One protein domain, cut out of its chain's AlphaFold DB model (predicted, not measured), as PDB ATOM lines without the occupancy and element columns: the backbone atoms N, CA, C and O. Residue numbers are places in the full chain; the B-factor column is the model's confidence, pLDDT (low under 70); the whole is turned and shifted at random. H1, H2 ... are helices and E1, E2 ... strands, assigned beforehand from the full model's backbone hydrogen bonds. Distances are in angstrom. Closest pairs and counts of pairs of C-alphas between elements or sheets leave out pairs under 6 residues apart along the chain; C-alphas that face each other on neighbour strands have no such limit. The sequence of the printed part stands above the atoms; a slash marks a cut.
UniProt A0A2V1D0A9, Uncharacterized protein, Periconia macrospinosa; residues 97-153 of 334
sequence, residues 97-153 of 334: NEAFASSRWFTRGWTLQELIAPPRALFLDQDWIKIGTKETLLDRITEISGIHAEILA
ATOM      1  N   ASN A  97     166.324 131.356 169.668       59.78
ATOM      2  CA  ASN A  97     164.919 131.544 169.307       59.78
ATOM      3  C   ASN A  97     164.418 130.539 168.255       59.78
ATOM      4  O   ASN A  97     163.284 130.064 168.343       59.78
ATOM      5  N   GLU A  98     165.233 130.204 167.258       63.38
ATOM      6  CA  GLU A  98     164.890 129.207 166.233       63.38
ATOM      7  C   GLU A  98     164.949 127.784 166.800       63.38
ATOM      8  O   GLU A  98     164.062 126.980 166.520       63.38
ATOM      9  N   ALA A  99     165.918 127.496 167.676       64.56
ATOM     10  CA  ALA A  99     166.033 126.222 168.385       64.56
ATOM     11  C   ALA A  99     164.836 125.955 169.314       64.56
ATOM     12  O   ALA A  99     164.373 124.820 169.412       64.56
ATOM     13  N   PHE A 100     164.292 126.993 169.961       72.00
ATOM     14  CA  PHE A 100     163.071 126.875 170.760       72.00
ATOM     15  C   PHE A 100     161.858 126.505 169.895       72.00
ATOM     16  O   PHE A 100     161.161 125.534 170.195       72.00
ATOM     17  N   ALA A 101     161.642 127.235 168.793       67.38
ATOM     18  CA  ALA A 101     160.494 127.040 167.904       67.38
ATOM     19  C   ALA A 101     160.505 125.695 167.164       67.38
ATOM     20  O   ALA A 101     159.462 125.080 166.978       67.38
ATOM     21  N   SER A 102     161.692 125.225 166.783       63.09
ATOM     22  CA  SER A 102     161.898 123.936 166.111       63.09
ATOM     23  C   SER A 102     162.111 122.766 167.078       63.09
ATOM     24  O   SER A 102     162.386 121.643 166.647       63.09
ATOM     25  N   SER A 103     162.004 123.001 168.390       67.25
ATOM     26  CA  SER A 103     162.252 121.955 169.375       67.25
ATOM     27  C   SER A 103     161.228 120.828 169.255       67.25
ATOM     28  O   SER A 103     160.034 121.041 169.032       67.25
ATOM     29  N   ARG A 104     161.683 119.596 169.513       67.19
ATOM     30  CA  ARG A 104     160.799 118.421 169.574       67.19
ATOM     31  C   ARG A 104     159.699 118.547 170.623       67.19
ATOM     32  O   ARG A 104     158.742 117.787 170.592       67.19
ATOM     33  N   TRP A 105     159.833 119.476 171.571       69.94
ATOM     34  CA  TRP A 105     158.820 119.692 172.590       69.94
ATOM     35  C   TRP A 105     157.498 120.167 171.982       69.94
ATOM     36  O   TRP A 105     156.459 119.683 172.407       69.94
ATOM     37  N   PHE A 106     157.506 121.008 170.938       62.66
ATOM     38  CA  PHE A 106     156.275 121.441 170.254       62.66
ATOM     39  C   PHE A 106     155.640 120.361 169.377       62.66
ATOM     40  O   PHE A 106     154.450 120.418 169.075       62.66
ATOM     41  N   THR A 107     156.409 119.340 169.013       59.75
ATOM     42  CA  THR A 107     155.949 118.210 168.212       59.75
ATOM     43  C   THR A 107     155.675 116.986 169.081       59.75
ATOM     44  O   THR A 107     155.899 115.876 168.634       59.75
ATOM     45  N   ARG A 108     155.196 117.126 170.327       62.22
ATOM     46  CA  ARG A 108     154.792 115.992 171.188       62.22
ATOM     47  C   ARG A 108     153.294 116.034 171.494       62.22
ATOM     48  O   ARG A 108     152.673 117.086 171.539       62.22
ATOM     49  N   GLY A 109     152.697 114.866 171.742       52.69
ATOM     50  CA  GLY A 109     151.258 114.757 172.033       52.69
ATOM     51  C   GLY A 109     150.818 115.334 173.391       52.69
ATOM     52  O   GLY A 109     149.622 115.494 173.612       52.69
ATOM     53  N   TRP A 110     151.759 115.646 174.294       59.88
ATOM     54  CA  TRP A 110     151.487 116.126 175.662       59.88
ATOM     55  C   TRP A 110     151.723 117.627 175.863       59.88
ATOM     56  O   TRP A 110     151.287 118.178 176.872       59.88
ATOM     57  N   THR A 111     152.332 118.306 174.889       64.38
ATOM     58  CA  THR A 111     152.703 119.730 174.939       64.38
ATOM     59  C   THR A 111     151.534 120.620 175.333       64.38
ATOM     60  O   THR A 111     151.686 121.548 176.119       64.38
ATOM     61  N   LEU A 112     150.338 120.304 174.832       64.88
ATOM     62  CA  LEU A 112     149.141 121.078 175.118       64.88
ATOM     63  C   LEU A 112     148.769 121.044 176.608       64.88
ATOM     64  O   LEU A 112     148.464 122.076 177.200       64.88
ATOM     65  N   GLN A 113     148.826 119.862 177.224       66.12
ATOM     66  CA  GLN A 113     148.535 119.710 178.649       66.12
ATOM     67  C   GLN A 113     149.640 120.346 179.494       66.12
ATOM     68  O   GLN A 113     149.344 121.039 180.461       66.12
ATOM     69  N   GLU A 114     150.898 120.176 179.092       71.12
ATOM     70  CA  GLU A 114     152.066 120.754 179.768       71.12
ATOM     71  C   GLU A 114     152.108 122.287 179.702       71.12
ATOM     72  O   GLU A 114     152.776 122.917 180.516       71.12
ATOM     73  N   LEU A 115     151.385 122.896 178.763       72.62
ATOM     74  CA  LEU A 115     151.351 124.341 178.579       72.62
ATOM     75  C   LEU A 115     150.127 125.005 179.236       72.62
ATOM     76  O   LEU A 115     150.249 126.076 179.843       72.62
ATOM     77  N   ILE A 116     148.958 124.366 179.127       69.62
ATOM     78  CA  ILE A 116     147.685 124.893 179.640       69.62
ATOM     79  C   ILE A 116     147.491 124.560 181.122       69.62
ATOM     80  O   ILE A 116     147.015 125.404 181.876       69.62
ATOM     81  N   ALA A 117     147.845 123.346 181.557       68.31
ATOM     82  CA  ALA A 117     147.554 122.899 182.918       68.31
ATOM     83  C   ALA A 117     148.342 123.644 184.012       68.31
ATOM     84  O   ALA A 117     147.743 123.945 185.047       68.31
ATOM     85  N   PRO A 118     149.648 123.952 183.856       71.94
ATOM     86  CA  PRO A 118     150.371 124.633 184.915       71.94
ATOM     87  C   PRO A 118     150.164 126.160 184.862       71.94
ATOM     88  O   PRO A 118     150.246 126.775 183.789       71.94
ATOM     89  N   PRO A 119     149.982 126.819 186.023       69.31
ATOM     90  CA  PRO A 119     149.888 128.278 186.089       69.31
ATOM     91  C   PRO A 119     151.215 128.961 185.731       69.31
ATOM     92  O   PRO A 119     151.209 130.096 185.272       69.31
ATOM     93  N   ARG A 120     152.348 128.267 185.911       78.69
ATOM     94  CA  ARG A 120     153.706 128.744 185.614       78.69
ATOM     95  C   ARG A 120     154.487 127.644 184.903       78.69
ATOM     96  O   ARG A 120     154.454 126.500 185.347       78.69
ATOM     97  N   ALA A 121     155.230 127.992 183.855       84.69
ATOM     98  CA  ALA A 121     156.182 127.079 183.220       84.69
ATOM     99  C   ALA A 121     157.523 127.780 182.970       84.69
ATOM    100  O   ALA A 121     157.560 128.953 182.587       84.69
ATOM    101  N   LEU A 122     158.617 127.055 183.205       84.75
ATOM    102  CA  LEU A 122     159.995 127.498 183.001       84.75
ATOM    103  C   LEU A 122     160.601 126.713 181.834       84.75
ATOM    104  O   LEU A 122     160.633 125.487 181.866       84.75
ATOM    105  N   PHE A 123     161.103 127.425 180.828       83.19
ATOM    106  CA  PHE A 123     161.726 126.844 179.645       83.19
ATOM    107  C   PHE A 123     163.247 126.957 179.744       83.19
ATOM    108  O   PHE A 123     163.790 128.040 179.987       83.19
ATOM    109  N   LEU A 124     163.922 125.828 179.547       78.44
ATOM    110  CA  LEU A 124     165.370 125.661 179.674       78.44
ATOM    111  C   LEU A 124     165.917 125.087 178.358       78.44
ATOM    112  O   LEU A 124     165.224 124.313 177.695       78.44
ATOM    113  N   ASP A 125     167.127 125.483 177.967       75.94
ATOM    114  CA  ASP A 125     167.858 124.859 176.858       75.94
ATOM    115  C   ASP A 125     168.605 123.607 177.331       75.94
ATOM    116  O   ASP A 125     168.632 123.321 178.525       75.94
ATOM    117  N   GLN A 126     169.211 122.867 176.396       68.75
ATOM    118  CA  GLN A 126     169.864 121.576 176.662       68.75
ATOM    119  C   GLN A 126     170.963 121.601 177.734       68.75
ATOM    120  O   GLN A 126     171.308 120.554 178.277       68.75
ATOM    121  N   ASP A 127     171.484 122.788 178.039       72.88
ATOM    122  CA  ASP A 127     172.524 123.018 179.033       72.88
ATOM    123  C   ASP A 127     171.928 123.493 180.374       72.88
ATOM    124  O   ASP A 127     172.640 124.008 181.236       72.88
ATOM    125  N   TRP A 128     170.611 123.327 180.561       74.00
ATOM    126  CA  TRP A 128     169.828 123.791 181.714       74.00
ATOM    127  C   TRP A 128     169.838 125.311 181.897       74.00
ATOM    128  O   TRP A 128     169.541 125.821 182.981       74.00
ATOM    129  N   ILE A 129     170.150 126.065 180.840       74.56
ATOM    130  CA  ILE A 129     170.153 127.522 180.894       74.56
ATOM    131  C   ILE A 129     168.741 128.018 180.599       74.56
ATOM    132  O   ILE A 129     168.095 127.623 179.628       74.56
ATOM    133  N   LYS A 130     168.248 128.924 181.447       82.81
ATOM    134  CA  LYS A 130     166.925 129.537 181.288       82.81
ATOM    135  C   LYS A 130     166.809 130.247 179.938       82.81
ATOM    136  O   LYS A 130     167.534 131.204 179.672       82.81
ATOM    137  N   ILE A 131     165.838 129.809 179.138       83.00
ATOM    138  CA  ILE A 131     165.379 130.498 177.927       83.00
ATOM    139  C   ILE A 131     164.371 131.580 178.325       83.00
ATOM    140  O   ILE A 131     164.483 132.725 177.898       83.00
ATOM    141  N   GLY A 132     163.406 131.232 179.179       85.25
ATOM    142  CA  GLY A 132     162.338 132.135 179.604       85.25
ATOM    143  C   GLY A 132     161.270 131.423 180.429       85.25
ATOM    144  O   GLY A 132     161.394 130.243 180.744       85.25
ATOM    145  N   THR A 133     160.225 132.143 180.810       87.25
ATOM    146  CA  THR A 133     158.999 131.582 181.392       87.25
ATOM    147  C   THR A 133     157.846 131.649 180.390       87.25
ATOM    148  O   THR A 133     157.962 132.313 179.356       87.25
ATOM    149  N   LYS A 134     156.727 130.979 180.698       83.44
ATOM    150  CA  LYS A 134     155.487 131.055 179.905       83.44
ATOM    151  C   LYS A 134     155.056 132.499 179.661       83.44
ATOM    152  O   LYS A 134     154.697 132.841 178.544       83.44
ATOM    153  N   GLU A 135     155.170 133.348 180.676       84.19
ATOM    154  CA  GLU A 135     154.801 134.761 180.599       84.19
ATOM    155  C   GLU A 135     155.745 135.542 179.679       84.19
ATOM    156  O   GLU A 135     155.291 136.319 178.847       84.19
ATOM    157  N   THR A 136     157.061 135.322 179.775       87.19
ATOM    158  CA  THR A 136     158.031 136.055 178.942       87.19
ATOM    159  C   THR A 136     158.055 135.591 177.485       87.19
ATOM    160  O   THR A 136     158.558 136.311 176.630       87.19
ATOM    161  N   LEU A 137     157.576 134.373 177.207       86.25
ATOM    162  CA  LEU A 137     157.592 133.750 175.878       86.25
ATOM    163  C   LEU A 137     156.193 133.663 175.247       86.25
ATOM    164  O   LEU A 137     156.026 132.977 174.242       86.25
ATOM    165  N   LEU A 138     155.200 134.341 175.822       83.75
ATOM    166  CA  LEU A 138     153.783 134.190 175.489       83.75
ATOM    167  C   LEU A 138     153.483 134.390 173.996       83.75
ATOM    168  O   LEU A 138     152.860 133.523 173.383       83.75
ATOM    169  N   ASP A 139     153.979 135.475 173.398       79.94
ATOM    170  CA  ASP A 139     153.769 135.783 171.974       79.94
ATOM    171  C   ASP A 139     154.357 134.693 171.074       79.94
ATOM    172  O   ASP A 139     153.725 134.226 170.128       79.94
ATOM    173  N   ARG A 140     155.555 134.217 171.420       77.62
ATOM    174  CA  ARG A 140     156.260 133.181 170.664       77.62
ATOM    175  C   ARG A 140     155.572 131.827 170.786       77.62
ATOM    176  O   ARG A 140     155.456 131.101 169.807       77.62
ATOM    177  N   ILE A 141     155.115 131.475 171.985       80.19
ATOM    178  CA  ILE A 141     154.351 130.247 172.210       80.19
ATOM    179  C   ILE A 141     153.018 130.321 171.459       80.19
ATOM    180  O   ILE A 141     152.626 129.329 170.851       80.19
ATOM    181  N   THR A 142     152.355 131.479 171.450       78.38
ATOM    182  CA  THR A 142     151.122 131.717 170.683       78.38
ATOM    183  C   THR A 142     151.360 131.492 169.190       78.38
ATOM    184  O   THR A 142     150.633 130.720 168.569       78.38
ATOM    185  N   GLU A 143     152.429 132.076 168.640       74.50
ATOM    186  CA  GLU A 143     152.839 131.920 167.239       74.50
ATOM    187  C   GLU A 143     153.091 130.450 166.860       74.50
ATOM    188  O   GLU A 143     152.593 129.979 165.841       74.50
ATOM    189  N   ILE A 144     153.829 129.702 167.688       71.31
ATOM    190  CA  ILE A 144     154.195 128.307 167.390       71.31
ATOM    191  C   ILE A 144     153.011 127.353 167.595       71.31
ATOM    192  O   ILE A 144     152.811 126.418 166.822       71.31
ATOM    193  N   SER A 145     152.256 127.538 168.680       71.38
ATOM    194  CA  SER A 145     151.221 126.586 169.095       71.38
ATOM    195  C   SER A 145     149.864 126.829 168.437       71.38
ATOM    196  O   SER A 145     149.070 125.887 168.362       71.38
ATOM    197  N   GLY A 146     149.600 128.063 167.987       68.94
ATOM    198  CA  GLY A 146     148.285 128.530 167.544       68.94
ATOM    199  C   GLY A 146     147.290 128.763 168.689       68.94
ATOM    200  O   GLY A 146     146.103 128.963 168.438       68.94
ATOM    201  N   ILE A 147     147.737 128.702 169.948       73.12
ATOM    202  CA  ILE A 147     146.894 128.901 171.131       73.12
ATOM    203  C   ILE A 147     146.971 130.369 171.533       73.12
ATOM    204  O   ILE A 147     148.054 130.859 171.843       73.12
ATOM    205  N   HIS A 148     145.832 131.059 171.563       73.81
ATOM    206  CA  HIS A 148     145.773 132.472 171.935       73.81
ATOM    207  C   HIS A 148     146.389 132.739 173.316       73.81
ATOM    208  O   HIS A 148     146.168 131.991 174.271       73.81
ATOM    209  N   ALA A 149     147.109 133.854 173.433       75.88
ATOM    210  CA  ALA A 149     147.780 134.289 174.656       75.88
ATOM    211  C   ALA A 149     146.863 134.302 175.893       75.88
ATOM    212  O   ALA A 149     147.301 133.941 176.980       75.88
ATOM    213  N   GLU A 150     145.584 134.646 175.731       71.75
ATOM    214  CA  GLU A 150     144.583 134.677 176.810       71.75
ATOM    215  C   GLU A 150     144.331 133.301 177.446       71.75
ATOM    216  O   GLU A 150     144.024 133.204 178.630       71.75
ATOM    217  N   ILE A 151     144.512 132.230 176.674       71.12
ATOM    218  CA  ILE A 151     144.333 130.835 177.103       71.12
ATOM    219  C   ILE A 151     145.593 130.328 177.809       71.12
ATOM    220  O   ILE A 151     145.542 129.484 178.701       71.12
ATOM    221  N   LEU A 152     146.745 130.850 177.398       73.06
ATOM    222  CA  LEU A 152     148.044 130.525 177.969       73.06
ATOM    223  C   LEU A 152     148.341 131.337 179.234       73.06
ATOM    224  O   LEU A 152     149.129 130.893 180.073       73.06
ATOM    225  N   ALA A 153     147.717 132.506 179.373       70.50
ATOM    226  CA  ALA A 153     147.823 133.370 180.533       70.50
ATOM    227  C   ALA A 153     147.205 132.721 181.780       70.50
ATOM    228  O   ALA A 153     146.266 131.932 181.714       70.50
TER     229      ALA A 153
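What this domain is: This is residues 97 to 153 of the 334 residues of an uncharacterized protein of Periconia macrospinosa (UniProt A0A2V1D0A9). A hairpin of two short strands, E1 and E2, makes one end of this small domain with its turn at residues 125 to 129, and three short helices gather at the other end, H2, H3 and H4, their centres in a triangle. H1 sits across a gap from the hairpin, on the side where H3 lies, and residues 102 to 110 lead from it across to H2. The printed part has 57 residues, with four named helices and two named strands in the order H1, H2, E1, E2, H3, H4; the two strands form an antiparallel sheet and the class is mixed, helices and strands. The whole is compact, with a radius of gyration of the C-alphas of 10.6 A, and spans 29 by 20 by 18 A, only just elongated.

Where its parts are: Find C-alpha 122 at (159.995, 127.498, 183.001); from there E1 runs through residues 122 to 124, 6.6 A. Residues 130 to 133 are E2, 8.2 A. Look next at residues 138 to 145 for H3, the longest helix, 10.3 A, which ends with C-alpha 145 at (151.221, 126.586, 169.095). H4 follows at residues 149 to 152, 5.0 A. Go back to residues 111 to 116 for H2, 8.6 A, and to residues 97 to 101 for H1, 6.5 A, where C-alpha 97 stands at (164.919, 131.544, 169.307).

How they stand to each other: Begin at the hairpin, where E1 and E2 are antiparallel, with 158 degrees between their directions. C-alphas 122 and 133 face each other at 4.5 A, and N 123 and O 132, at 2.8 A, are within hydrogen-bond range, as are N 131 and O 123, at 2.8 A. A tight link of four residues leads from E2 to H3. H3 touches H4, the closest C-alphas being those of Thr 142 and Ala 149, 5.8 A apart. H2 and H4 only just touch, with 3 pairs of C-alphas within 8 A, the closest those of Ile 116 and Leu 152 at 5.9 A. H2 and H3 are only just apart, their closest C-alphas 8.4 A from each other. H1 and H3 are close but not clearly touching, with the C-alphas of Ala 101 and Ile 144 closest at 6.4 A. H1 is apart from E1 and H4, and only just apart from E2, at 8.4 A. In H1, H2 and H3 every O i to N i+4 pair is within hydrogen-bond range; H4 is too short for such a pair.

The domain as a whole: The two C-alphas farthest apart are those of Asp 127 and Glu 150, 30.4 A. The printed part has no cut, and no link is long; the one from H1 to H2, nine residues, is short, and the others are tight. The mean pLDDT of the printed part is 73.0, and 21 residues are under 70, among them residues 97 to 99 and 101 to 113.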